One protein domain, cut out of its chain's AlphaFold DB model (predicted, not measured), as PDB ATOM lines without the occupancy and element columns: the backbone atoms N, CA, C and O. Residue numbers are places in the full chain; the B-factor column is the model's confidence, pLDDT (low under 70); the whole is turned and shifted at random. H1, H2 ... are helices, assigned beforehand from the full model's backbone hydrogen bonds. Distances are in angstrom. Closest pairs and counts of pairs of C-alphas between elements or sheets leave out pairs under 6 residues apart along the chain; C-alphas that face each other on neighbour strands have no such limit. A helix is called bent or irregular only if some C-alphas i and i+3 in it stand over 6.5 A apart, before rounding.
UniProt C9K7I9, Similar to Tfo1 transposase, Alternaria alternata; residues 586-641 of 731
ATOM      1  N   ALA A 586     119.105  94.655  49.906       95.31
ATOM      2  CA  ALA A 586     118.222  94.862  48.762       95.31
ATOM      3  C   ALA A 586     118.625  96.043  47.862       95.31
ATOM      4  O   ALA A 586     118.445  95.946  46.652       95.31
ATOM      5  N   TYR A 587     119.198  97.125  48.408       95.75
ATOM      6  CA  TYR A 587     119.654  98.268  47.603       95.75
ATOM      7  C   TYR A 587     120.757  97.863  46.618       95.75
ATOM      8  O   TYR A 587     120.662  98.125  45.417       95.75
ATOM      9  N   ARG A 588     121.777  97.151  47.114       95.62
ATOM     10  CA  ARG A 588     122.899  96.665  46.301       95.62
ATOM     11  C   ARG A 588     122.450  95.563  45.338       95.62
ATOM     12  O   ARG A 588     122.849  95.571  44.175       95.62
ATOM     13  N   CYS A 589     121.568  94.664  45.784       96.06
ATOM     14  CA  CYS A 589     120.975  93.637  44.926       96.06
ATOM     15  C   CYS A 589     120.139  94.238  43.787       96.06
ATOM     16  O   CYS A 589     120.271  93.794  42.651       96.06
ATOM     17  N   ALA A 590     119.332  95.272  44.044       94.75
ATOM     18  CA  ALA A 590     118.516  95.920  43.018       94.75
ATOM     19  C   ALA A 590     119.376  96.540  41.901       94.75
ATOM     20  O   ALA A 590     119.073  96.353  40.724       94.75
ATOM     21  N   VAL A 591     120.479  97.208  42.256       95.31
ATOM     22  CA  VAL A 591     121.451  97.740  41.282       95.31
ATOM     23  C   VAL A 591     122.165  96.612  40.528       95.31
ATOM     24  O   VAL A 591     122.246  96.652  39.301       95.31
ATOM     25  N   ALA A 592     122.632  95.570  41.223       96.06
ATOM     26  CA  ALA A 592     123.343  94.453  40.594       96.06
ATOM     27  C   ALA A 592     122.465  93.608  39.652       96.06
ATOM     28  O   ALA A 592     122.967  93.048  38.676       96.06
ATOM     29  N   LEU A 593     121.161  93.518  39.926       93.00
ATOM     30  CA  LEU A 593     120.187  92.831  39.075       93.00
ATOM     31  C   LEU A 593     119.691  93.707  37.912       93.00
ATOM     32  O   LEU A 593     119.153  93.169  36.942       93.00
ATOM     33  N   HIS A 594     119.885  95.032  37.960       91.88
ATOM     34  CA  HIS A 594     119.463  95.921  36.880       91.88
ATOM     35  C   HIS A 594     120.321  95.691  35.612       91.88
ATOM     36  O   HIS A 594     121.545  95.864  35.665       91.88
ATOM     37  N   PRO A 595     119.730  95.328  34.448       91.12
ATOM     38  CA  PRO A 595     120.494  94.871  33.280       91.12
ATOM     39  C   PRO A 595     121.483  95.880  32.685       91.12
ATOM     40  O   PRO A 595     122.454  95.454  32.052       91.12
ATOM     41  N   ALA A 596     121.245  97.182  32.874       90.44
ATOM     42  CA  ALA A 596     122.139  98.248  32.420       90.44
ATOM     43  C   ALA A 596     123.306  98.525  33.389       90.44
ATOM     44  O   ALA A 596     124.322  99.068  32.965       90.44
ATOM     45  N   ASN A 597     123.181  98.125  34.659       91.62
ATOM     46  CA  ASN A 597     124.086  98.527  35.739       91.62
ATOM     47  C   ASN A 597     125.030  97.384  36.115       91.62
ATOM     48  O   ASN A 597     126.252  97.502  35.993       91.62
ATOM     49  N   LYS A 598     124.451  96.255  36.549       93.62
ATOM     50  CA  LYS A 598     125.170  95.071  37.038       93.62
ATOM     51  C   LYS A 598     126.224  95.452  38.090       93.62
ATOM     52  O   LYS A 598     126.085  96.445  38.800       93.62
ATOM     53  N   PHE A 599     127.303  94.676  38.199       95.12
ATOM     54  CA  PHE A 599     128.451  95.061  39.024       95.12
ATOM     55  C   PHE A 599     129.272  96.221  38.437       95.12
ATOM     56  O   PHE A 599     130.001  96.869  39.184       95.12
ATOM     57  N   THR A 600     129.127  96.508  37.139       95.38
ATOM     58  CA  THR A 600     129.844  97.587  36.444       95.38
ATOM     59  C   THR A 600     129.509  98.962  37.019       95.38
ATOM     60  O   THR A 600     130.392  99.808  37.098       95.38
ATOM     61  N   TYR A 601     128.279  99.167  37.504       95.12
ATOM     62  CA  TYR A 601     127.901 100.372  38.247       95.12
ATOM     63  C   TYR A 601     128.848 100.652  39.422       95.12
ATOM     64  O   TYR A 601     129.484 101.700  39.462       95.12
ATOM     65  N   PHE A 602     129.010  99.689  40.339       94.94
ATOM     66  CA  PHE A 602     129.876  99.868  41.510       94.94
ATOM     67  C   PHE A 602     131.342 100.055  41.101       94.94
ATOM     68  O   PHE A 602     132.053 100.854  41.700       94.94
ATOM     69  N   GLU A 603     131.794  99.343  40.065       94.31
ATOM     70  CA  GLU A 603     133.162  99.451  39.540       94.31
ATOM     71  C   GLU A 603     133.495 100.845  38.988       94.31
ATOM     72  O   GLU A 603     134.651 101.259  39.069       94.31
ATOM     73  N   LEU A 604     132.502 101.564  38.455       92.75
ATOM     74  CA  LEU A 604     132.645 102.925  37.938       92.75
ATOM     75  C   LEU A 604     132.435 103.972  39.038       92.75
ATOM     76  O   LEU A 604     133.333 104.768  39.320       92.75
ATOM     77  N   GLU A 605     131.269 103.955  39.682       90.88
ATOM     78  CA  GLU A 605     130.841 104.988  40.630       90.88
ATOM     79  C   GLU A 605     131.669 104.972  41.919       90.88
ATOM     80  O   GLU A 605     132.069 106.021  42.429       90.88
ATOM     81  N   TRP A 606     132.020 103.779  42.408       92.00
ATOM     82  CA  TRP A 606     132.823 103.592  43.621       92.00
ATOM     83  C   TRP A 606     134.275 103.214  43.299       92.00
ATOM     84  O   TRP A 606     134.988 102.663  44.136       92.00
ATOM     85  N   SER A 607     134.743 103.543  42.089       91.56
ATOM     86  CA  SER A 607     136.121 103.319  41.612       91.56
ATOM     87  C   SER A 607     137.209 103.847  42.562       91.56
ATOM     88  O   SER A 607     138.319 103.306  42.597       91.56
ATOM     89  N   HIS A 608     136.881 104.870  43.354       88.25
ATOM     90  CA  HIS A 608     137.743 105.464  44.371       88.25
ATOM     91  C   HIS A 608     137.924 104.587  45.627       88.25
ATOM     92  O   HIS A 608     138.981 104.665  46.249       88.25
ATOM     93  N   GLU A 609     136.965 103.719  45.981       89.88
ATOM     94  CA  GLU A 609     137.022 102.883  47.190       89.88
ATOM     95  C   GLU A 609     136.753 101.397  46.892       89.88
ATOM     96  O   GLU A 609     135.637 100.870  46.946       89.88
ATOM     97  N   LYS A 610     137.843 100.675  46.614       92.31
ATOM     98  CA  LYS A 610     137.818  99.256  46.224       92.31
ATOM     99  C   LYS A 610     137.182  98.338  47.274       92.31
ATOM    100  O   LYS A 610     136.686  97.273  46.901       92.31
ATOM    101  N   LYS A 611     137.179  98.714  48.561       93.56
ATOM    102  CA  LYS A 611     136.525  97.916  49.611       93.56
ATOM    103  C   LYS A 611     135.011  97.902  49.441       93.56
ATOM    104  O   LYS A 611     134.421  96.836  49.584       93.56
ATOM    105  N   TRP A 612     134.393  99.032  49.088       91.75
ATOM    106  CA  TRP A 612     132.943  99.113  48.881       91.75
ATOM    107  C   TRP A 612     132.501  98.247  47.695       91.75
ATOM    108  O   TRP A 612     131.509  97.528  47.796       91.75
ATOM    109  N   ILE A 613     133.285  98.215  46.609       94.56
ATOM    110  CA  ILE A 613     133.036  97.337  45.449       94.56
ATOM    111  C   ILE A 613     133.090  95.855  45.851       94.56
ATOM    112  O   ILE A 613     132.206  95.076  45.487       94.56
ATOM    113  N   ALA A 614     134.128  95.447  46.589       95.25
ATOM    114  CA  ALA A 614     134.279  94.064  47.045       95.25
ATOM    115  C   ALA A 614     133.135  93.646  47.986       95.25
ATOM    116  O   ALA A 614     132.581  92.557  47.852       95.25
ATOM    117  N   GLU A 615     132.749  94.543  48.890       94.69
ATOM    118  CA  GLU A 615     131.690  94.345  49.875       94.69
ATOM    119  C   GLU A 615     130.288  94.318  49.234       94.69
ATOM    120  O   GLU A 615     129.446  93.506  49.619       94.69
ATOM    121  N   ALA A 616     130.038  95.105  48.181       94.69
ATOM    122  CA  ALA A 616     128.810  94.991  47.394       94.69
ATOM    123  C   ALA A 616     128.723  93.676  46.614       94.69
ATOM    124  O   ALA A 616     127.676  93.030  46.633       94.69
ATOM    125  N   LYS A 617     129.821  93.240  45.982       96.06
ATOM    126  CA  LYS A 617     129.876  91.933  45.310       96.06
ATOM    127  C   LYS A 617     129.602  90.792  46.286       96.06
ATOM    128  O   LYS A 617     128.763  89.950  45.978       96.06
ATOM    129  N   ARG A 618     130.233  90.816  47.467       96.56
ATOM    130  CA  ARG A 618     130.003  89.836  48.539       96.56
ATOM    131  C   ARG A 618     128.533  89.795  48.955       96.56
ATOM    132  O   ARG A 618     127.927  88.738  48.887       96.56
ATOM    133  N   VAL A 619     127.933  90.936  49.301       95.88
ATOM    134  CA  VAL A 619     126.524  90.992  49.733       95.88
ATOM    135  C   VAL A 619     125.562  90.434  48.680       95.88
ATOM    136  O   VAL A 619     124.647  89.689  49.023       95.88
ATOM    137  N   VAL A 620     125.768  90.744  47.398       96.25
ATOM    138  CA  VAL A 620     124.915  90.212  46.319       96.25
ATOM    139  C   VAL A 620     125.116  88.703  46.135       96.25
ATOM    140  O   VAL A 620     124.146  87.990  45.891       96.25
ATOM    141  N   GLN A 621     126.348  88.208  46.282       95.88
ATOM    142  CA  GLN A 621     126.666  86.776  46.223       95.88
ATOM    143  C   GLN A 621     126.068  86.001  47.403       95.88
ATOM    144  O   GLN A 621     125.470  84.954  47.183       95.88
ATOM    145  N   ASP A 622     126.161  86.534  48.623       95.38
ATOM    146  CA  ASP A 622     125.599  85.918  49.829       95.38
ATOM    147  C   ASP A 622     124.064  85.842  49.751       95.38
ATOM    148  O   ASP A 622     123.469  84.812  50.068       95.38
ATOM    149  N   VAL A 623     123.406  86.902  49.253       93.56
ATOM    150  CA  VAL A 623     121.959  86.859  48.988       93.56
ATOM    151  C   VAL A 623     121.642  85.815  47.919       93.56
ATOM    152  O   VAL A 623     120.760  84.992  48.142       93.56
ATOM    153  N   TYR A 624     122.362  85.796  46.793       93.38
ATOM    154  CA  TYR A 624     122.123  84.819  45.725       93.38
ATOM    155  C   TYR A 624     122.264  83.369  46.216       93.38
ATOM    156  O   TYR A 624     121.387  82.554  45.938       93.38
ATOM    157  N   ALA A 625     123.288  83.077  47.023       94.31
ATOM    158  CA  ALA A 625     123.495  81.761  47.622       94.31
ATOM    159  C   ALA A 625     122.296  81.312  48.476       94.31
ATOM    160  O   ALA A 625     121.848  80.179  48.331       94.31
ATOM    161  N   SER A 626     121.696  82.202  49.279       90.44
ATOM    162  CA  SER A 626     120.499  81.838  50.062       90.44
ATOM    163  C   SER A 626     119.264  81.525  49.199       90.44
ATOM    164  O   SER A 626     118.419  80.728  49.601       90.44
ATOM    165  N   TYR A 627     119.165  82.096  47.990       88.00
ATOM    166  CA  TYR A 627     118.137  81.714  47.013       88.00
ATOM    167  C   TYR A 627     118.455  80.382  46.313       88.00
ATOM    168  O   TYR A 627     117.525  79.630  46.027       88.00
ATOM    169  N   GLU A 628     119.729  80.062  46.051       90.19
ATOM    170  CA  GLU A 628     120.130  78.740  45.538       90.19
ATOM    171  C   GLU A 628     119.877  77.629  46.571       90.19
ATOM    172  O   GLU A 628     119.367  76.570  46.210       90.19
ATOM    173  N   GLU A 629     120.171  77.878  47.853       89.06
ATOM    174  CA  GLU A 629     119.891  76.951  48.956       89.06
ATOM    175  C   GLU A 629     118.383  76.697  49.104       89.06
ATOM    176  O   GLU A 629     117.953  75.545  49.049       89.06
ATOM    177  N   ALA A 630     117.562  77.753  49.171       85.00
ATOM    178  CA  ALA A 630     116.106  77.616  49.256       85.00
ATOM    179  C   ALA A 630     115.496  76.910  48.026       85.00
ATOM    180  O   ALA A 630     114.567  76.115  48.164       85.00
ATOM    181  N   ALA A 631     116.020  77.158  46.820       84.56
ATOM    182  CA  ALA A 631     115.578  76.450  45.617       84.56
ATOM    183  C   ALA A 631     115.954  74.958  45.648       84.56
ATOM    184  O   ALA A 631     115.165  74.123  45.210       84.56
ATOM    185  N   ALA A 632     117.126  74.611  46.190       85.62
ATOM    186  CA  ALA A 632     117.545  73.222  46.355       85.62
ATOM    187  C   ALA A 632     116.698  72.474  47.400       85.62
ATOM    188  O   ALA A 632     116.412  71.295  47.209       85.62
ATOM    189  N   GLU A 633     116.266  73.138  48.476       83.44
ATOM    190  CA  GLU A 633     115.349  72.556  49.467       83.44
ATOM    191  C   GLU A 633     113.972  72.231  48.862       83.44
ATOM    192  O   GLU A 633     113.433  71.155  49.124       83.44
ATOM    193  N   VAL A 634     113.441  73.105  47.997       79.88
ATOM    194  CA  VAL A 634     112.187  72.857  47.259       79.88
ATOM    195  C   VAL A 634     112.348  71.729  46.235       79.88
ATOM    196  O   VAL A 634     111.547  70.799  46.258       79.88
ATOM    197  N   ASP A 635     113.403  71.746  45.407       78.69
ATOM    198  CA  ASP A 635     113.711  70.667  44.446       78.69
ATOM    199  C   ASP A 635     113.798  69.290  45.161       78.69
ATOM    200  O   ASP A 635     113.370  68.274  44.609       78.69
ATOM    201  N   ILE A 636     114.333  69.237  46.393       77.25
ATOM    202  CA  ILE A 636     114.386  68.011  47.213       77.25
ATOM    203  C   ILE A 636     112.988  67.617  47.707       77.25
ATOM    204  O   ILE A 636     112.604  66.461  47.544       77.25
ATOM    205  N   ALA A 637     112.221  68.551  48.279       70.75
ATOM    206  CA  ALA A 637     110.881  68.273  48.795       70.75
ATOM    207  C   ALA A 637     109.917  67.777  47.701       70.75
ATOM    208  O   ALA A 637     109.185  66.813  47.929       70.75
ATOM    209  N   GLU A 638     109.962  68.380  46.508       72.00
ATOM    210  CA  GLU A 638     109.211  67.917  45.335       72.00
ATOM    211  C   GLU A 638     109.659  66.510  44.913       72.00
ATOM    212  O   GLU A 638     108.812  65.655  44.668       72.00
ATOM    213  N   SER A 639     110.968  66.215  44.902       67.62
ATOM    214  CA  SER A 639     111.460  64.877  44.534       67.62
ATOM    215  C   SER A 639     111.038  63.770  45.508       67.62
ATOM    216  O   SER A 639     110.706  62.676  45.061       67.62
ATOM    217  N   THR A 640     110.968  64.052  46.814       62.47
ATOM    218  CA  THR A 640     110.466  63.086  47.806       62.47
ATOM    219  C   THR A 640     108.966  62.834  47.627       62.47
ATOM    220  O   THR A 640     108.513  61.702  47.753       62.47
ATOM    221  N   GLN A 641     108.191  63.869  47.277       56.28
ATOM    222  CA  GLN A 641     106.766  63.719  46.963       56.28
ATOM    223  C   GLN A 641     106.520  63.017  45.618       56.28
ATOM    224  O   GLN A 641     105.516  62.319  45.492       56.28
TER     225      GLN A 641
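Overview. This is residues 586 to 641 of the 731 residues of the protein "Similar to Tfo1 transposase" of Alternaria alternata (UniProt C9K7I9). One long helix, H3, has two short helices, H1 and H2, packed on its residues 613 to 623, and together they make a small head from which residues 625 to 641 of H3 stick out as a bare arm. H2 folds back beside H3 as a helical hairpin, while H1 crosses H3 almost at a right angle. The printed part has 56 residues with three named helices, in the order H1, H2, H3, and no named strand; the class is all helix. The whole is only just loose, close to extended, with a radius of gyration of the C-alphas of 15.0 A, and it spans 52 by 22 by 14 A, the arm making the length.

Arrangement. H3, residues 610 to 641, touches H2, residues 598 to 605, with residues 613 to 617 alone. Their closest C-alphas, of Phe 602 and Ile 613, are 5.6 A apart. This hairpin has a shallow tilt of 13 degrees, opposite ways. H1, residues 586 to 593, touches residues 616 to 623 of H3 alone, about perpendicular at 85 degrees; the closest C-alphas, of Cys 589 and Val 620, are 5.4 A apart. H1 and H2 touch only at the corner by their link, with the C-alphas of Ala 592 and Lys 598 closest at 4.0 A, and at 72 degrees they are only just about perpendicular. Every O i to N i+4 pair is within hydrogen-bond range in H1 and H3, and 3 of 4 are in H2.

Along the chain. H3 measures 47.2 A from C-alpha 610 at (137.818, 99.256, 46.224) to C-alpha 641 at (106.766, 63.719, 46.963). H2 measures 12.0 A and is neither bent nor irregular, but only just: C-alphas 598 and 601 are 6.1 A apart. H1 measures 10.1 A and begins at C-alpha 586, (118.222, 94.862, 48.762).

Size, cuts and confidence. The two C-alphas farthest apart, of His 608 and Gln 641, are 52.0 A apart. Without residues 625 to 641, which stand free, the body of 39 residues spans 25 by 21 by 12 A. The printed part has no cut, and both links are tight, with 4 residues each. The mean pLDDT of the printed part is 89.6, and residues 639 to 641 are under 70.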